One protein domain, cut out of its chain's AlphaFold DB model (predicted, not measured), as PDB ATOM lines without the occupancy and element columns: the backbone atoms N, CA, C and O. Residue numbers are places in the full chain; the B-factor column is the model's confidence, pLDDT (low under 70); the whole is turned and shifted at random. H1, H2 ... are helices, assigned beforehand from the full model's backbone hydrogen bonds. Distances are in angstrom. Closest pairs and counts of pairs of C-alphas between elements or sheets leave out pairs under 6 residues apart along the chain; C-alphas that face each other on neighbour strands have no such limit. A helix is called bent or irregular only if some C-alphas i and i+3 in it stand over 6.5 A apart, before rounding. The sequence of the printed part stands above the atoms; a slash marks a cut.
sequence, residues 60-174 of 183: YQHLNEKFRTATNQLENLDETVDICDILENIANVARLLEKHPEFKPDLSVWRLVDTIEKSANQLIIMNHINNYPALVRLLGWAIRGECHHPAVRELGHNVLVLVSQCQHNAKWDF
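What this domain is: This is residues 60 to 174 of the 183 residues of an uncharacterized protein of Candidatus Saccharibacteria bacterium oral taxon 488 (UniProt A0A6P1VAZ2). A hairpin of two long helices, H1 and H2, has a third helix, H3, running alongside H1, and H5, near the middle of the domain, crosses H3 about perpendicular and H2 only just so, at 72 degrees. H6 packs on H5 and H1 lies apart from both of them, while the short H4 packs on the first residues of H2. The printed part has 115 residues with six named helices, H1 to H6 in chain order, and no named strand; its class is all helix. The whole is compact, with a radius of gyration of the C-alphas of 13.1 A, and rounded, spanning 39 by 31 by 25 A.

How they stand to each other: Begin with the longest helix, H1, residues 60 to 75. Beside it look for H2, residues 83 to 97: the two form a helical hairpin and touch, closest at the C-alphas of Ala 70 and Ile 90, 6.0 A apart, with a shallow tilt of 21 degrees, opposite ways. H3, residues 107 to 118, touches H1 at a shallow tilt of 15 degrees, the same way; the closest C-alphas, of Glu 75 and Thr 115, are 5.6 A apart. H2 and H3 are apart. Next find H5, residues 133 to 145, which with H2 is a hub, each touching three helices. Residues 133 to 138 of H5 touch residues 90 to 95 of H2, closest at the C-alphas of Ala 91 and Leu 135, 5.0 A apart, and the lines are only just about perpendicular, at 72 degrees. Residues 138 to 143 of H5 touch residues 109 to 113 of H3 about perpendicular, at 81 degrees, with the C-alphas of Trp 110 and Ala 142 closest at 6.3 A. H6, residues 155 to 169, touches H5 at a steep tilt of 54 degrees, opposite ways; the closest C-alphas, of Gly 140 and Val 159, are 6.0 A apart. H4, residues 122 to 129, touches H2 at residues 83 to 87 alone, closest at the C-alphas of Cys 84 and His 128, 7.0 A apart, and H4 and H6 are near each other. The helix packing is mostly crossed, but only just: 2 of 6 pairs are at a shallow tilt. In H1 to H5 every O i to N i+4 pair is within hydrogen-bond range; in H6 it is 9 of 11.

Where its parts are: Find C-alpha 60 at (7.995, -37.935, -11.449); from there H1 runs 22.4 A to C-alpha 75. H2 measures 20.9 A, H3 16.2 A, H4 10.3 A and H5 18.4 A. H6 runs 22.6 A to C-alpha 169 at (18.499, -16.798, -7.206), and is irregular: C-alphas 165 and 168 are 7.5 A apart.

The domain as a whole: The farthest C-alphas, of Thr 80 and Asp 173, are 39.2 A apart. The printed part has no cut and no long link; the links from H3 to H4 and from H4 to H5 are tight. Mean pLDDT of the printed part is 75.5, and residues 101, 104 to 105 and 143 to 174 are under 70.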
ATOM      1  N   TYR A  60       6.683 -37.759 -12.076       82.00
ATOM      2  CA  TYR A  60       7.995 -37.935 -11.449       82.00
ATOM      3  C   TYR A  60       8.727 -39.183 -11.969       82.00
ATOM      4  O   TYR A  60       9.906 -39.129 -12.301       82.00
ATOM      5  N   GLN A  61       8.008 -40.305 -12.107       85.00
ATOM      6  CA  GLN A  61       8.562 -41.559 -12.630       85.00
ATOM      7  C   GLN A  61       9.103 -41.406 -14.054       85.00
ATOM      8  O   GLN A  61      10.180 -41.914 -14.361       85.00
ATOM      9  N   HIS A  62       8.379 -40.687 -14.914       86.62
ATOM     10  CA  HIS A  62       8.813 -40.436 -16.283       86.62
ATOM     11  C   HIS A  62      10.067 -39.553 -16.325       86.62
ATOM     12  O   HIS A  62      11.011 -39.852 -17.056       86.62
ATOM     13  N   LEU A  63      10.107 -38.496 -15.509       87.25
ATOM     14  CA  LEU A  63      11.280 -37.627 -15.402       87.25
ATOM     15  C   LEU A  63      12.493 -38.372 -14.840       87.25
ATOM     16  O   LEU A  63      13.587 -38.215 -15.374       87.25
ATOM     17  N   ASN A  64      12.309 -39.219 -13.826       85.31
ATOM     18  CA  ASN A  64      13.401 -39.989 -13.238       85.31
ATOM     19  C   ASN A  64      13.992 -41.001 -14.239       85.31
ATOM     20  O   ASN A  64      15.208 -41.139 -14.357       85.31
ATOM     21  N   GLU A  65      13.151 -41.655 -15.049       88.62
ATOM     22  CA  GLU A  65      13.629 -42.542 -16.118       88.62
ATOM     23  C   GLU A  65      14.413 -41.776 -17.195       88.62
ATOM     24  O   GLU A  65      15.468 -42.223 -17.659       88.62
ATOM     25  N   LYS A  66      13.925 -40.588 -17.568       90.56
ATOM     26  CA  LYS A  66      14.607 -39.713 -18.526       90.56
ATOM     27  C   LYS A  66      15.955 -39.233 -17.979       90.56
ATOM     28  O   LYS A  66      16.942 -39.243 -18.712       90.56
ATOM     29  N   PHE A  67      16.011 -38.885 -16.695       89.38
ATOM     30  CA  PHE A  67      17.241 -38.513 -15.998       89.38
ATOM     31  C   PHE A  67      18.266 -39.651 -16.016       89.38
ATOM     32  O   PHE A  67      19.426 -39.448 -16.383       89.38
ATOM     33  N   ARG A  68      17.826 -40.874 -15.695       89.19
ATOM     34  CA  ARG A  68      18.675 -42.071 -15.721       89.19
ATOM     35  C   ARG A  68      19.215 -42.357 -17.119       89.19
ATOM     36  O   ARG A  68      20.398 -42.644 -17.268       89.19
ATOM     37  N   THR A  69      18.373 -42.242 -18.141       90.81
ATOM     38  CA  THR A  69      18.779 -42.466 -19.535       90.81
ATOM     39  C   THR A  69      19.829 -41.449 -19.979       90.81
ATOM     40  O   THR A  69      20.843 -41.838 -20.551       90.81
ATOM     41  N   ALA A  70      19.631 -40.164 -19.673       89.94
ATOM     42  CA  ALA A  70      20.598 -39.118 -20.004       89.94
ATOM     43  C   ALA A  70      21.929 -39.295 -19.245       89.94
ATOM     44  O   ALA A  70      23.000 -39.105 -19.813       89.94
ATOM     45  N   THR A  71      21.877 -39.747 -17.989       89.69
ATOM     46  CA  THR A  71      23.083 -40.085 -17.211       89.69
ATOM     47  C   THR A  71      23.839 -41.264 -17.830       89.69
ATOM     48  O   THR A  71      25.053 -41.197 -17.988       89.69
ATOM     49  N   ASN A  72      23.133 -42.312 -18.267       89.69
ATOM     50  CA  ASN A  72      23.752 -43.449 -18.955       89.69
ATOM     51  C   ASN A  72      24.381 -43.045 -20.303       89.69
ATOM     52  O   ASN A  72      25.387 -43.627 -20.702       89.69
ATOM     53  N   GLN A  73      23.805 -42.067 -21.013       89.25
ATOM     54  CA  GLN A  73      24.411 -41.510 -22.231       89.25
ATOM     55  C   GLN A  73      25.718 -40.779 -21.924       89.25
ATOM     56  O   GLN A  73      26.676 -40.919 -22.676       89.25
ATOM     57  N   LEU A  74      25.777 -40.043 -20.810       89.56
ATOM     58  CA  LEU A  74      27.010 -39.397 -20.360       89.56
ATOM     59  C   LEU A  74      28.083 -40.422 -19.959       89.56
ATOM     60  O   LEU A  74      29.258 -40.226 -20.253       89.56
ATOM     61  N   GLU A  75      27.683 -41.513 -19.299       88.00
ATOM     62  CA  GLU A  75      28.582 -42.610 -18.914       88.00
ATOM     63  C   GLU A  75      29.182 -43.319 -20.134       88.00
ATOM     64  O   GLU A  75      30.366 -43.646 -20.142       88.00
ATOM     65  N   ASN A  76      28.376 -43.516 -21.178       86.75
ATOM     66  CA  ASN A  76      28.765 -44.201 -22.410       86.75
ATOM     67  C   ASN A  76      28.958 -43.209 -23.562       86.75
ATOM     68  O   ASN A  76      28.510 -43.480 -24.675       86.75
ATOM     69  N   LEU A  77      29.568 -42.053 -23.272       83.50
ATOM     70  CA  LEU A  77      29.724 -40.962 -24.231       83.50
ATOM     71  C   LEU A  77      30.342 -41.476 -25.540       83.50
ATOM     72  O   LEU A  77      31.488 -41.925 -25.570       83.50
ATOM     73  N   ASP A  78      29.554 -41.400 -26.606       75.25
ATOM     74  CA  ASP A  78      29.938 -41.734 -27.975       75.25
ATOM     75  C   ASP A  78      30.467 -40.463 -28.659       75.25
ATOM     76  O   ASP A  78      29.922 -39.377 -28.454       75.25
ATOM     77  N   GLU A  79      31.504 -40.582 -29.492       71.81
ATOM     78  CA  GLU A  79      32.074 -39.463 -30.263       71.81
ATOM     79  C   GLU A  79      31.043 -38.769 -31.173       71.81
ATOM     80  O   GLU A  79      31.245 -37.630 -31.594       71.81
ATOM     81  N   THR A  80      29.935 -39.443 -31.488       74.50
ATOM     82  CA  THR A  80      28.856 -38.925 -32.336       74.50
ATOM     83  C   THR A  80      27.865 -38.006 -31.620       74.50
ATOM     84  O   THR A  80      27.071 -37.348 -32.297       74.50
ATOM     85  N   VAL A  81      27.886 -37.941 -30.284       76.88
ATOM     86  CA  VAL A  81      26.923 -37.165 -29.487       76.88
ATOM     87  C   VAL A  81      27.627 -36.000 -28.795       76.88
ATOM     88  O   VAL A  81      28.626 -36.188 -28.105       76.88
ATOM     89  N   ASP A  82      27.087 -34.787 -28.949       85.88
ATOM     90  CA  ASP A  82      27.636 -33.609 -28.277       85.88
ATOM     91  C   ASP A  82      27.390 -33.694 -26.764       85.88
ATOM     92  O   ASP A  82      26.267 -33.886 -26.282       85.88
ATOM     93  N   ILE A  83      28.460 -33.519 -25.993       86.81
ATOM     94  CA  ILE A  83      28.410 -33.479 -24.536       86.81
ATOM     95  C   ILE A  83      27.488 -32.361 -24.029       86.81
ATOM     96  O   ILE A  83      26.827 -32.530 -23.007       86.81
ATOM     97  N   CYS A  84      27.392 -31.244 -24.758       87.88
ATOM     98  CA  CYS A  84      26.510 -30.128 -24.429       87.88
ATOM     99  C   CYS A  84      25.038 -30.529 -24.531       87.88
ATOM    100  O   CYS A  84      24.265 -30.185 -23.639       87.88
ATOM    101  N   ASP A  85      24.662 -31.308 -25.550       88.81
ATOM    102  CA  ASP A  85      23.285 -31.781 -25.731       88.81
ATOM    103  C   ASP A  85      22.872 -32.710 -24.581       88.81
ATOM    104  O   ASP A  85      21.763 -32.613 -24.042       88.81
ATOM    105  N   ILE A  86      23.784 -33.593 -24.157       89.31
ATOM    106  CA  ILE A  86      23.558 -34.484 -23.013       89.31
ATOM    107  C   ILE A  86      23.399 -33.663 -21.729       89.31
ATOM    108  O   ILE A  86      22.431 -33.860 -20.991       89.31
ATOM    109  N   LEU A  87      24.309 -32.721 -21.466       89.88
ATOM    110  CA  LEU A  87      24.262 -31.882 -20.264       89.88
ATOM    111  C   LEU A  87      23.024 -30.980 -20.233       89.88
ATOM    112  O   LEU A  87      22.395 -30.855 -19.183       89.88
ATOM    113  N   GLU A  88      22.618 -30.413 -21.370       89.69
ATOM    114  CA  GLU A  88      21.383 -29.639 -21.489       89.69
ATOM    115  C   GLU A  88      20.150 -30.506 -21.208       89.69
ATOM    116  O   GLU A  88      19.242 -30.086 -20.484       89.69
ATOM    117  N   ASN A  89      20.106 -31.737 -21.725       90.31
ATOM    118  CA  ASN A  89      19.009 -32.659 -21.447       90.31
ATOM    119  C   ASN A  89      18.940 -33.012 -19.952       90.31
ATOM    120  O   ASN A  89      17.862 -32.940 -19.355       90.31
ATOM    121  N   ILE A  90      20.082 -33.316 -19.321       89.62
ATOM    122  CA  ILE A  90      20.161 -33.564 -17.873       89.62
ATOM    123  C   ILE A  90      19.684 -32.328 -17.096       89.62
ATOM    124  O   ILE A  90      18.848 -32.458 -16.204       89.62
ATOM    125  N   ALA A  91      20.150 -31.129 -17.452       87.56
ATOM    126  CA  ALA A  91      19.780 -29.881 -16.788       87.56
ATOM    127  C   ALA A  91      18.281 -29.567 -16.909       87.56
ATOM    128  O   ALA A  91      17.644 -29.165 -15.933       87.56
ATOM    129  N   ASN A  92      17.697 -29.788 -18.088       88.12
ATOM    130  CA  ASN A  92      16.267 -29.605 -18.319       88.12
ATOM    131  C   ASN A  92      15.435 -30.572 -17.472       88.12
ATOM    132  O   ASN A  92      14.442 -30.162 -16.872       88.12
ATOM    133  N   VAL A  93      15.849 -31.839 -17.375       86.75
ATOM    134  CA  VAL A  93      15.172 -32.819 -16.516       86.75
ATOM    135  C   VAL A  93      15.347 -32.471 -15.038       86.75
ATOM    136  O   VAL A  93      14.362 -32.489 -14.306       86.75
ATOM    137  N   ALA A  94      16.550 -32.083 -14.607       84.56
ATOM    138  CA  ALA A  94      16.828 -31.646 -13.239       84.56
ATOM    139  C   ALA A  94      15.924 -30.478 -12.824       84.56
ATOM    140  O   ALA A  94      15.298 -30.525 -11.769       84.56
ATOM    141  N   ARG A  95      15.765 -29.470 -13.692       84.00
ATOM    142  CA  ARG A  95      14.871 -28.331 -13.443       84.00
ATOM    143  C   ARG A  95      13.411 -28.754 -13.264       84.00
ATOM    144  O   ARG A  95      12.690 -28.141 -12.482       84.00
ATOM    145  N   LEU A  96      12.947 -29.759 -14.007       84.06
ATOM    146  CA  LEU A  96      11.586 -30.280 -13.860       84.06
ATOM    147  C   LEU A  96      11.444 -31.111 -12.581       84.06
ATOM    148  O   LEU A  96      10.453 -30.958 -11.874       84.06
ATOM    149  N   LEU A  97      12.447 -31.927 -12.250       81.19
ATOM    150  CA  LEU A  97      12.496 -32.701 -11.008       81.19
ATOM    151  C   LEU A  97      12.487 -31.798  -9.766       81.19
ATOM    152  O   LEU A  97      11.761 -32.094  -8.827       81.19
ATOM    153  N   GLU A  98      13.187 -30.659  -9.782       77.00
ATOM    154  CA  GLU A  98      13.172 -29.666  -8.691       77.00
ATOM    155  C   GLU A  98      11.761 -29.128  -8.367       77.00
ATOM    156  O   GLU A  98      11.529 -28.638  -7.261       77.00
ATOM    157  N   LYS A  99      10.810 -29.209  -9.308       80.19
ATOM    158  CA  LYS A  99       9.414 -28.790  -9.094       80.19
ATOM    159  C   LYS A  99       8.570 -29.861  -8.391       80.19
ATOM    160  O   LYS A  99       7.464 -29.550  -7.949       80.19
ATOM    161  N   HIS A 100       9.058 -31.099  -8.288       72.62
ATOM    162  CA  HIS A 100       8.341 -32.204  -7.655       72.62
ATOM    163  C   HIS A 100       8.648 -32.298  -6.153       72.62
ATOM    164  O   HIS A 100       9.816 -32.414  -5.780       72.62
ATOM    165  N   PRO A 101       7.631 -32.338  -5.272       69.81
ATOM    166  CA  PRO A 101       7.844 -32.527  -3.837       69.81
ATOM    167  C   PRO A 101       8.403 -33.918  -3.496       69.81
ATOM    168  O   PRO A 101       8.994 -34.098  -2.432       69.81
ATOM    169  N   GLU A 102       8.230 -34.909  -4.379       74.06
ATOM    170  CA  GLU A 102       8.785 -36.255  -4.211       74.06
ATOM    171  C   GLU A 102      10.289 -36.327  -4.488       74.06
ATOM    172  O   GLU A 102      10.926 -37.328  -4.146       74.06
ATOM    173  N   PHE A 103      10.861 -35.295  -5.111       72.88
ATOM    174  CA  PHE A 103      12.248 -35.324  -5.533       72.88
ATOM    175  C   PHE A 103      13.199 -35.318  -4.337       72.88
ATOM    176  O   PHE A 103      13.189 -34.429  -3.485       72.88
ATOM    177  N   LYS A 104      14.044 -36.348  -4.291       69.50
ATOM    178  CA  LYS A 104      15.120 -36.561  -3.317       69.50
ATOM    179  C   LYS A 104      16.391 -36.914  -4.092       69.50
ATOM    180  O   LYS A 104      16.260 -37.516  -5.160       69.50
ATOM    181  N   PRO A 105      17.600 -36.572  -3.607       64.81
ATOM    182  CA  PRO A 105      18.832 -36.925  -4.289       64.81
ATOM    183  C   PRO A 105      19.014 -38.396  -3.986       64.81
ATOM    184  O   PRO A 105      19.493 -38.775  -2.919       64.81
ATOM    185  N   ASP A 106      18.493 -39.230  -4.862       70.31
ATOM    186  CA  ASP A 106      18.592 -40.661  -4.696       70.31
ATOM    187  C   ASP A 106      19.866 -41.177  -5.372       70.31
ATOM    188  O   ASP A 106      20.742 -40.426  -5.820       70.31
ATOM    189  N   LEU A 107      19.968 -42.501  -5.448       70.75
ATOM    190  CA  LEU A 107      21.070 -43.198  -6.095       70.75
ATOM    191  C   LEU A 107      21.327 -42.713  -7.537       70.75
ATOM    192  O   LEU A 107      22.450 -42.820  -8.020       70.75
ATOM    193  N   SER A 108      20.320 -42.181  -8.233       74.69
ATOM    194  CA  SER A 108      20.443 -41.706  -9.614       74.69
ATOM    195  C   SER A 108      21.279 -40.432  -9.698       74.69
ATOM    196  O   SER A 108      22.123 -40.309 -10.582       74.69
ATOM    197  N   VAL A 109      21.098 -39.505  -8.755       80.00
ATOM    198  CA  VAL A 109      21.909 -38.279  -8.691       80.00
ATOM    199  C   VAL A 109      23.342 -38.616  -8.278       80.00
ATOM    200  O   VAL A 109      24.292 -38.064  -8.826       80.00
ATOM    201  N   TRP A 110      23.511 -39.594  -7.386       78.06
ATOM    202  CA  TRP A 110      24.828 -40.126  -7.030       78.06
ATOM    203  C   TRP A 110      25.561 -40.769  -8.200       78.06
ATOM    204  O   TRP A 110      26.760 -40.556  -8.362       78.06
ATOM    205  N   ARG A 111      24.849 -41.516  -9.045       83.38
ATOM    206  CA  ARG A 111      25.424 -42.055 -10.281       83.38
ATOM    207  C   ARG A 111      25.919 -40.945 -11.190       83.38
ATOM    208  O   ARG A 111      27.023 -41.064 -11.688       83.38
ATOM    209  N   LEU A 112      25.167 -39.855 -11.345       88.38
ATOM    210  CA  LEU A 112      25.629 -38.709 -12.128       88.38
ATOM    211  C   LEU A 112      26.937 -38.123 -11.570       88.38
ATOM    212  O   LEU A 112      27.858 -37.862 -12.339       88.38
ATOM    213  N   VAL A 113      27.038 -37.953 -10.246       84.62
ATOM    214  CA  VAL A 113      28.276 -37.494  -9.588       84.62
ATOM    215  C   VAL A 113      29.435 -38.450  -9.894       84.62
ATOM    216  O   VAL A 113      30.482 -38.001 -10.350       84.62
ATOM    217  N   ASP A 114      29.239 -39.759  -9.716       83.25
ATOM    218  CA  ASP A 114      30.260 -40.784  -9.975       83.25
ATOM    219  C   ASP A 114      30.668 -40.853 -11.460       83.25
ATOM    220  O   ASP A 114      31.850 -40.979 -11.780       83.25
ATOM    221  N   THR A 115      29.705 -40.701 -12.372       87.62
ATOM    222  CA  THR A 115      29.936 -40.632 -13.818       87.62
ATOM    223  C   THR A 115      30.799 -39.427 -14.186       87.62
ATOM    224  O   THR A 115      31.734 -39.569 -14.969       87.62
ATOM    225  N   ILE A 116      30.522 -38.246 -13.623       86.75
ATOM    226  CA  ILE A 116      31.316 -37.038 -13.885       86.75
ATOM    227  C   ILE A 116      32.715 -37.174 -13.274       86.75
ATOM    228  O   ILE A 116      33.696 -36.881 -13.956       86.75
ATOM    229  N   GLU A 117      32.815 -37.644 -12.024       83.25
ATOM    230  CA  GLU A 117      34.080 -37.878 -11.306       83.25
ATOM    231  C   GLU A 117      35.029 -38.772 -12.116       83.25
ATOM    232  O   GLU A 117      36.210 -38.469 -12.263       83.25
ATOM    233  N   LYS A 118      34.508 -39.876 -12.664       84.25
ATOM    234  CA  LYS A 118      35.301 -40.887 -13.381       84.25
ATOM    235  C   LYS A 118      35.479 -40.597 -14.869       84.25
ATOM    236  O   LYS A 118      36.190 -41.342 -15.547       84.25
ATOM    237  N   SER A 119      34.837 -39.558 -15.401       84.81
ATOM    238  CA  SER A 119      34.885 -39.261 -16.830       84.81
ATOM    239  C   SER A 119      36.267 -38.763 -17.251       84.81
ATOM    240  O   SER A 119      36.799 -37.809 -16.687       84.81
ATOM    241  N   ALA A 120      36.809 -39.316 -18.339       84.19
ATOM    242  CA  ALA A 120      38.006 -38.767 -18.984       84.19
ATOM    243  C   ALA A 120      37.802 -37.319 -19.483       84.19
ATOM    244  O   ALA A 120      38.767 -36.582 -19.665       84.19
ATOM    245  N   ASN A 121      36.544 -36.898 -19.661       84.12
ATOM    246  CA  ASN A 121      36.153 -35.557 -20.091       84.12
ATOM    247  C   ASN A 121      35.728 -34.652 -18.921       84.12
ATOM    248  O   ASN A 121      35.108 -33.616 -19.160       84.12
ATOM    249  N   GLN A 122      36.048 -35.007 -17.668       83.00
ATOM    250  CA  GLN A 122      35.609 -34.279 -16.469       83.00
ATOM    251  C   GLN A 122      35.836 -32.764 -16.575       83.00
ATOM    252  O   GLN A 122      34.931 -31.987 -16.290       83.00
ATOM    253  N   LEU A 123      37.007 -32.321 -17.043       79.94
ATOM    254  CA  LEU A 123      37.311 -30.892 -17.172       79.94
ATOM    255  C   LEU A 123      36.397 -30.176 -18.182       79.94
ATOM    256  O   LEU A 123      35.948 -29.060 -17.928       79.94
ATOM    257  N   ILE A 124      36.085 -30.824 -19.308       83.62
ATOM    258  CA  ILE A 124      35.160 -30.295 -20.321       83.62
ATOM    259  C   ILE A 124      33.750 -30.226 -19.730       83.62
ATOM    260  O   ILE A 124      33.118 -29.172 -19.772       83.62
ATOM    261  N   ILE A 125      33.296 -31.313 -19.102       84.94
ATOM    262  CA  ILE A 125      31.990 -31.386 -18.437       84.94
ATOM    263  C   ILE A 125      31.840 -30.254 -17.415       84.94
ATOM    264  O   ILE A 125      30.863 -29.509 -17.459       84.94
ATOM    265  N   MET A 126      32.832 -30.074 -16.542       81.19
ATOM    266  CA  MET A 126      32.816 -29.039 -15.506       81.19
ATOM    267  C   MET A 126      32.783 -27.622 -16.082       81.19
ATOM    268  O   MET A 126      32.060 -26.778 -15.557       81.19
ATOM    269  N   ASN A 127      33.483 -27.361 -17.189       81.62
ATOM    270  CA  ASN A 127      33.412 -26.063 -17.864       81.62
ATOM    271  C   ASN A 127      32.009 -25.768 -18.417       81.62
ATOM    272  O   ASN A 127      31.564 -24.618 -18.386       81.62
ATOM    273  N   HIS A 128      31.299 -26.788 -18.906       83.56
ATOM    274  CA  HIS A 128      29.952 -26.624 -19.453       83.56
ATOM    275  C   HIS A 128      28.864 -26.562 -18.379       83.56
ATOM    276  O   HIS A 128      27.895 -25.826 -18.564       83.56
ATOM    277  N   ILE A 129      29.031 -27.267 -17.254       82.00
ATOM    278  CA  ILE A 129      28.084 -27.279 -16.126       82.00
ATOM    279  C   ILE A 129      27.765 -25.861 -15.628       82.00
ATOM    280  O   ILE A 129      26.623 -25.593 -15.260       82.00
ATOM    281  N   ASN A 130      28.720 -24.929 -15.704       75.75
ATOM    282  CA  ASN A 130      28.539 -23.523 -15.313       75.75
ATOM    283  C   ASN A 130      27.398 -22.819 -16.059       75.75
ATOM    284  O   ASN A 130      26.828 -21.858 -15.550       75.75
ATOM    285  N   ASN A 131      27.049 -23.302 -17.253       81.94
ATOM    286  CA  ASN A 131      25.960 -22.757 -18.060       81.94
ATOM    287  C   ASN A 131      24.582 -23.300 -17.645       81.94
ATOM    288  O   ASN A 131      23.563 -22.830 -18.149       81.94
ATOM    289  N   TYR A 132      24.534 -24.269 -16.727       81.81
ATOM    290  CA  TYR A 132      23.322 -24.976 -16.323       81.81
ATOM    291  C   TYR A 132      23.107 -24.895 -14.799       81.81
ATOM    292  O   TYR A 132      23.394 -25.850 -14.073       81.81
ATOM    293  N   PRO A 133      22.533 -23.792 -14.279       77.12
ATOM    294  CA  PRO A 133      22.366 -23.589 -12.837       77.12
ATOM    295  C   PRO A 133      21.592 -24.706 -12.120       77.12
ATOM    296  O   PRO A 133      21.960 -25.088 -11.014       77.12
ATOM    297  N   ALA A 134      20.553 -25.275 -12.744       76.75
ATOM    298  CA  ALA A 134      19.800 -26.398 -12.167       76.75
ATOM    299  C   ALA A 134      20.673 -27.652 -11.974       76.75
ATOM    300  O   ALA A 134      20.537 -28.366 -10.985       76.75
ATOM    301  N   LEU A 135      21.619 -27.892 -12.886       82.56
ATOM    302  CA  LEU A 135      22.564 -28.999 -12.786       82.56
ATOM    303  C   LEU A 135      23.604 -28.750 -11.686       82.56
ATOM    304  O   LEU A 135      23.875 -29.644 -10.891       82.56
ATOM    305  N   VAL A 136      24.122 -27.520 -11.581       79.00
ATOM    306  CA  VAL A 136      25.013 -27.109 -10.479       79.00
ATOM    307  C   VAL A 136      24.337 -27.324  -9.124       79.00
ATOM    308  O   VAL A 136      24.934 -27.915  -8.224       79.00
ATOM    309  N   ARG A 137      23.077 -26.893  -8.982       76.31
ATOM    310  CA  ARG A 137      22.290 -27.089  -7.755       76.31
ATOM    311  C   ARG A 137      22.112 -28.565  -7.427       76.31
ATOM    312  O   ARG A 137      22.335 -28.962  -6.285       76.31
ATOM    313  N   LEU A 138      21.754 -29.367  -8.427       79.69
ATOM    314  CA  LEU A 138      21.552 -30.800  -8.269       79.69
ATOM    315  C   LEU A 138      22.823 -31.513  -7.779       79.69
ATOM    316  O   LEU A 138      22.769 -32.289  -6.823       79.69
ATOM    317  N   LEU A 139      23.967 -31.216  -8.399       80.12
ATOM    318  CA  LEU A 139      25.260 -31.780  -8.008       80.12
ATOM    319  C   LEU A 139      25.672 -31.312  -6.610       80.12
ATOM    320  O   LEU A 139      26.077 -32.126  -5.783       80.12
ATOM    321  N   GLY A 140      25.506 -30.021  -6.313       75.19
ATOM    322  CA  GLY A 140      25.786 -29.466  -4.990       75.19
ATOM    323  C   GLY A 140      24.993 -30.154  -3.883       75.19
ATOM    324  O   GLY A 140      25.523 -30.419  -2.804       75.19
ATOM    325  N   TRP A 141      23.737 -30.495  -4.161       71.88
ATOM    326  CA  TRP A 141      22.859 -31.156  -3.208       71.88
ATOM    327  C   TRP A 141      23.274 -32.600  -2.901       71.88
ATOM    328  O   TRP A 141      23.346 -32.973  -1.729       71.88
ATOM    329  N   ALA A 142      23.622 -33.387  -3.925       72.56
ATOM    330  CA  ALA A 142      24.117 -34.753  -3.737       72.56
ATOM    331  C   ALA A 142      25.444 -34.780  -2.965       72.56
ATOM    332  O   ALA A 142      25.582 -35.490  -1.973       72.56
ATOM    333  N   ILE A 143      26.389 -33.929  -3.364       68.94
ATOM    334  CA  ILE A 143      27.733 -33.853  -2.781       68.94
ATOM    335  C   ILE A 143      27.691 -33.401  -1.312       68.94
ATOM    336  O   ILE A 143      28.454 -33.900  -0.484       68.94
ATOM    337  N   ARG A 144      26.776 -32.492  -0.949       62.06
ATOM    338  CA  ARG A 144      26.599 -32.039   0.442       62.06
ATOM    339  C   ARG A 144      25.926 -33.092   1.329       62.06
ATOM    340  O   ARG A 144      26.220 -33.138   2.521       62.06
ATOM    341  N   GLY A 145      25.056 -33.929   0.755       55.97
ATOM    342  CA  GLY A 145      24.395 -35.040   1.446       55.97
ATOM    343  C   GLY A 145      25.359 -36.130   1.930       55.97
ATOM    344  O   GLY A 145      25.093 -36.751   2.956       55.97
ATOM    345  N   GLU A 146      26.507 -36.310   1.264       57.50
ATOM    346  CA  GLU A 146      27.574 -37.219   1.710       57.50
ATOM    347  C   GLU A 146      28.966 -36.577   1.629       57.50
ATOM    348  O   GLU A 146      29.875 -37.056   0.951       57.50
ATOM    349  N   CYS A 147      29.175 -35.517   2.412       49.53
ATOM    350  CA  CYS A 147      30.453 -34.805   2.550       49.53
ATOM    351  C   CYS A 147      31.668 -35.665   2.988       49.53
ATOM    352  O   CYS A 147      32.773 -35.141   3.120       49.53
ATOM    353  N   HIS A 148      31.488 -36.975   3.191       53.28
ATOM    354  CA  HIS A 148      32.520 -37.937   3.582       53.28
ATOM    355  C   HIS A 148      32.855 -38.978   2.491       53.28
ATOM    356  O   HIS A 148      33.714 -39.829   2.724       53.28
ATOM    357  N   HIS A 149      32.216 -38.943   1.312       54.38
ATOM    358  CA  HIS A 149      32.491 -39.904   0.239       54.38
ATOM    359  C   HIS A 149      33.802 -39.556  -0.513       54.38
ATOM    360  O   HIS A 149      34.020 -38.395  -0.849       54.38
ATOM    361  N   PRO A 150      34.699 -40.513  -0.832       54.38
ATOM    362  CA  PRO A 150      35.978 -40.215  -1.497       54.38
ATOM    363  C   PRO A 150      35.840 -39.494  -2.848       54.38
ATOM    364  O   PRO A 150      36.656 -38.629  -3.150       54.38
ATOM    365  N   ALA A 151      34.772 -39.794  -3.599       52.31
ATOM    366  CA  ALA A 151      34.425 -39.156  -4.880       52.31
ATOM    367  C   ALA A 151      33.937 -37.693  -4.756       52.31
ATOM    368  O   ALA A 151      33.564 -37.061  -5.732       52.31
ATOM    369  N   VAL A 152      33.859 -37.150  -3.538       55.88
ATOM    370  CA  VAL A 152      33.445 -35.760  -3.277       55.88
ATOM    371  C   VAL A 152      34.658 -34.833  -3.169       55.88
ATOM    372  O   VAL A 152      34.510 -33.616  -3.129       55.88
ATOM    373  N   ARG A 153      35.888 -35.352  -3.125       59.22
ATOM    374  CA  ARG A 153      37.031 -34.530  -2.709       59.22
ATOM    375  C   ARG A 153      37.424 -33.460  -3.732       59.22
ATOM    376  O   ARG A 153      37.604 -32.310  -3.341       59.22
ATOM    377  N   GLU A 154      37.541 -33.817  -5.010       61.31
ATOM    378  CA  GLU A 154      37.974 -32.887  -6.067       61.31
ATOM    379  C   GLU A 154      36.781 -32.293  -6.827       61.31
ATOM    380  O   GLU A 154      36.642 -31.068  -6.898       61.31
ATOM    381  N   LEU A 155      35.838 -33.130  -7.277       65.50
ATOM    382  CA  LEU A 155      34.580 -32.661  -7.864       65.50
ATOM    383  C   LEU A 155      33.751 -31.855  -6.872       65.50
ATOM    384  O   LEU A 155      33.194 -30.832  -7.249       65.50
ATOM    385  N   GLY A 156      33.701 -32.251  -5.601       66.06
ATOM    386  CA  GLY A 156      32.950 -31.494  -4.605       66.06
ATOM    387  C   GLY A 156      33.541 -30.120  -4.331       66.06
ATOM    388  O   GLY A 156      32.770 -29.184  -4.159       66.06
ATOM    389  N   HIS A 157      34.865 -29.939  -4.382       66.12
ATOM    390  CA  HIS A 157      35.446 -28.598  -4.280       66.12
ATOM    391  C   HIS A 157      35.020 -27.721  -5.464       66.12
ATOM    392  O   HIS A 157      34.508 -26.621  -5.263       66.12
ATOM    393  N   ASN A 158      35.150 -28.238  -6.688       66.50
ATOM    394  CA  ASN A 158      34.782 -27.503  -7.897       66.50
ATOM    395  C   ASN A 158      33.277 -27.206  -7.945       66.50
ATOM    396  O   ASN A 158      32.881 -26.069  -8.178       66.50
ATOM    397  N   VAL A 159      32.424 -28.187  -7.644       69.50
ATOM    398  CA  VAL A 159      30.969 -28.003  -7.597       69.50
ATOM    399  C   VAL A 159      30.567 -27.023  -6.495       69.50
ATOM    400  O   VAL A 159      29.723 -26.170  -6.745       69.50
ATOM    401  N   LEU A 160      31.170 -27.065  -5.301       66.75
ATOM    402  CA  LEU A 160      30.859 -26.106  -4.231       66.75
ATOM    403  C   LEU A 160      31.252 -24.669  -4.602       66.75
ATOM    404  O   LEU A 160      30.510 -23.737  -4.282       66.75
ATOM    405  N   VAL A 161      32.366 -24.483  -5.319       67.31
ATOM    406  CA  VAL A 161      32.736 -23.177  -5.889       67.31
ATOM    407  C   VAL A 161      31.652 -22.696  -6.855       67.31
ATOM    408  O   VAL A 161      31.205 -21.555  -6.747       67.31
ATOM    409  N   LEU A 162      31.149 -23.561  -7.733       63.19
ATOM    410  CA  LEU A 162      30.078 -23.208  -8.671       63.19
ATOM    411  C   LEU A 162      28.746 -22.916  -7.975       63.19
ATOM    412  O   LEU A 162      28.075 -21.941  -8.300       63.19
ATOM    413  N   VAL A 163      28.386 -23.699  -6.958       61.81
ATOM    414  CA  VAL A 163      27.184 -23.469  -6.143       61.81
ATOM    415  C   VAL A 163      27.240 -22.098  -5.470       61.81
ATOM    416  O   VAL A 163      26.240 -21.381  -5.477       61.81
ATOM    417  N   SER A 164      28.403 -21.694  -4.947       60.34
ATOM    418  CA  SER A 164      28.582 -20.363  -4.348       60.34
ATOM    419  C   SER A 164      28.392 -19.221  -5.356       60.34
ATOM    420  O   SER A 164      27.916 -18.151  -4.994       60.34
ATOM    421  N   GLN A 165      28.679 -19.457  -6.640       62.69
ATOM    422  CA  GLN A 165      28.464 -18.485  -7.717       62.69
ATOM    423  C   GLN A 165      26.995 -18.433  -8.173       62.69
ATOM    424  O   GLN A 165      26.514 -17.385  -8.603       62.69
ATOM    425  N   CYS A 166      26.250 -19.536  -8.041       57.84
ATOM    426  CA  CYS A 166      24.833 -19.630  -8.412       57.84
ATOM    427  C   CYS A 166      23.850 -19.178  -7.308       57.84
ATOM    428  O   CYS A 166      22.637 -19.187  -7.527       57.84
ATOM    429  N   GLN A 167      24.343 -18.780  -6.130       56.28
ATOM    430  CA  GLN A 167      23.540 -18.494  -4.931       56.28
ATOM    431  C   GLN A 167      22.562 -17.312  -5.046       56.28
ATOM    432  O   GLN A 167      21.652 -17.204  -4.229       56.28
ATOM    433  N   HIS A 168      22.678 -16.455  -6.061       48.19
ATOM    434  CA  HIS A 168      21.894 -15.217  -6.128       48.19
ATOM    435  C   HIS A 168      20.390 -15.383  -6.423       48.19
ATOM    436  O   HIS A 168      19.660 -14.418  -6.245       48.19
ATOM    437  N   ASN A 169      19.907 -16.573  -6.812       44.84
ATOM    438  CA  ASN A 169      18.499 -16.798  -7.206       44.84
ATOM    439  C   ASN A 169      17.878 -18.099  -6.652       44.84
ATOM    440  O   ASN A 169      16.883 -18.596  -7.185       44.84
ATOM    441  N   ALA A 170      18.472 -18.716  -5.630       48.25
ATOM    442  CA  ALA A 170      17.964 -19.979  -5.103       48.25
ATOM    443  C   ALA A 170      17.040 -19.774  -3.898       48.25
ATOM    444  O   ALA A 170      17.370 -19.060  -2.961       48.25
ATOM    445  N   LYS A 171      15.927 -20.513  -3.879       46.94
ATOM    446  CA  LYS A 171      14.989 -20.658  -2.745       46.94
ATOM    447  C   LYS A 171      15.608 -21.379  -1.520       46.94
ATOM    448  O   LYS A 171      14.917 -21.775  -0.591       46.94
ATOM    449  N   TRP A 172      16.910 -21.634  -1.551       48.81
ATOM    450  CA  TRP A 172      17.597 -22.548  -0.650       48.81
ATOM    451  C   TRP A 172      18.895 -21.913  -0.187       48.81
ATOM    452  O   TRP A 172      19.718 -21.505  -1.009       48.81
ATOM    453  N   ASP A 173      19.089 -21.866   1.126       46.41
ATOM    454  CA  ASP A 173      20.372 -21.490   1.690       46.41
ATOM    455  C   ASP A 173      21.306 -22.707   1.636       46.41
ATOM    456  O   ASP A 173      21.221 -23.647   2.430       46.41
ATOM    457  N   PHE A 174      22.228 -22.701   0.670       47.94
ATOM    458  CA  PHE A 174      23.206 -23.780   0.508       47.94
ATOM    459  C   PHE A 174      24.295 -23.796   1.593       47.94
ATOM    460  O   PHE A 174      25.152 -24.677   1.557       47.94
TER     461      PHE A 174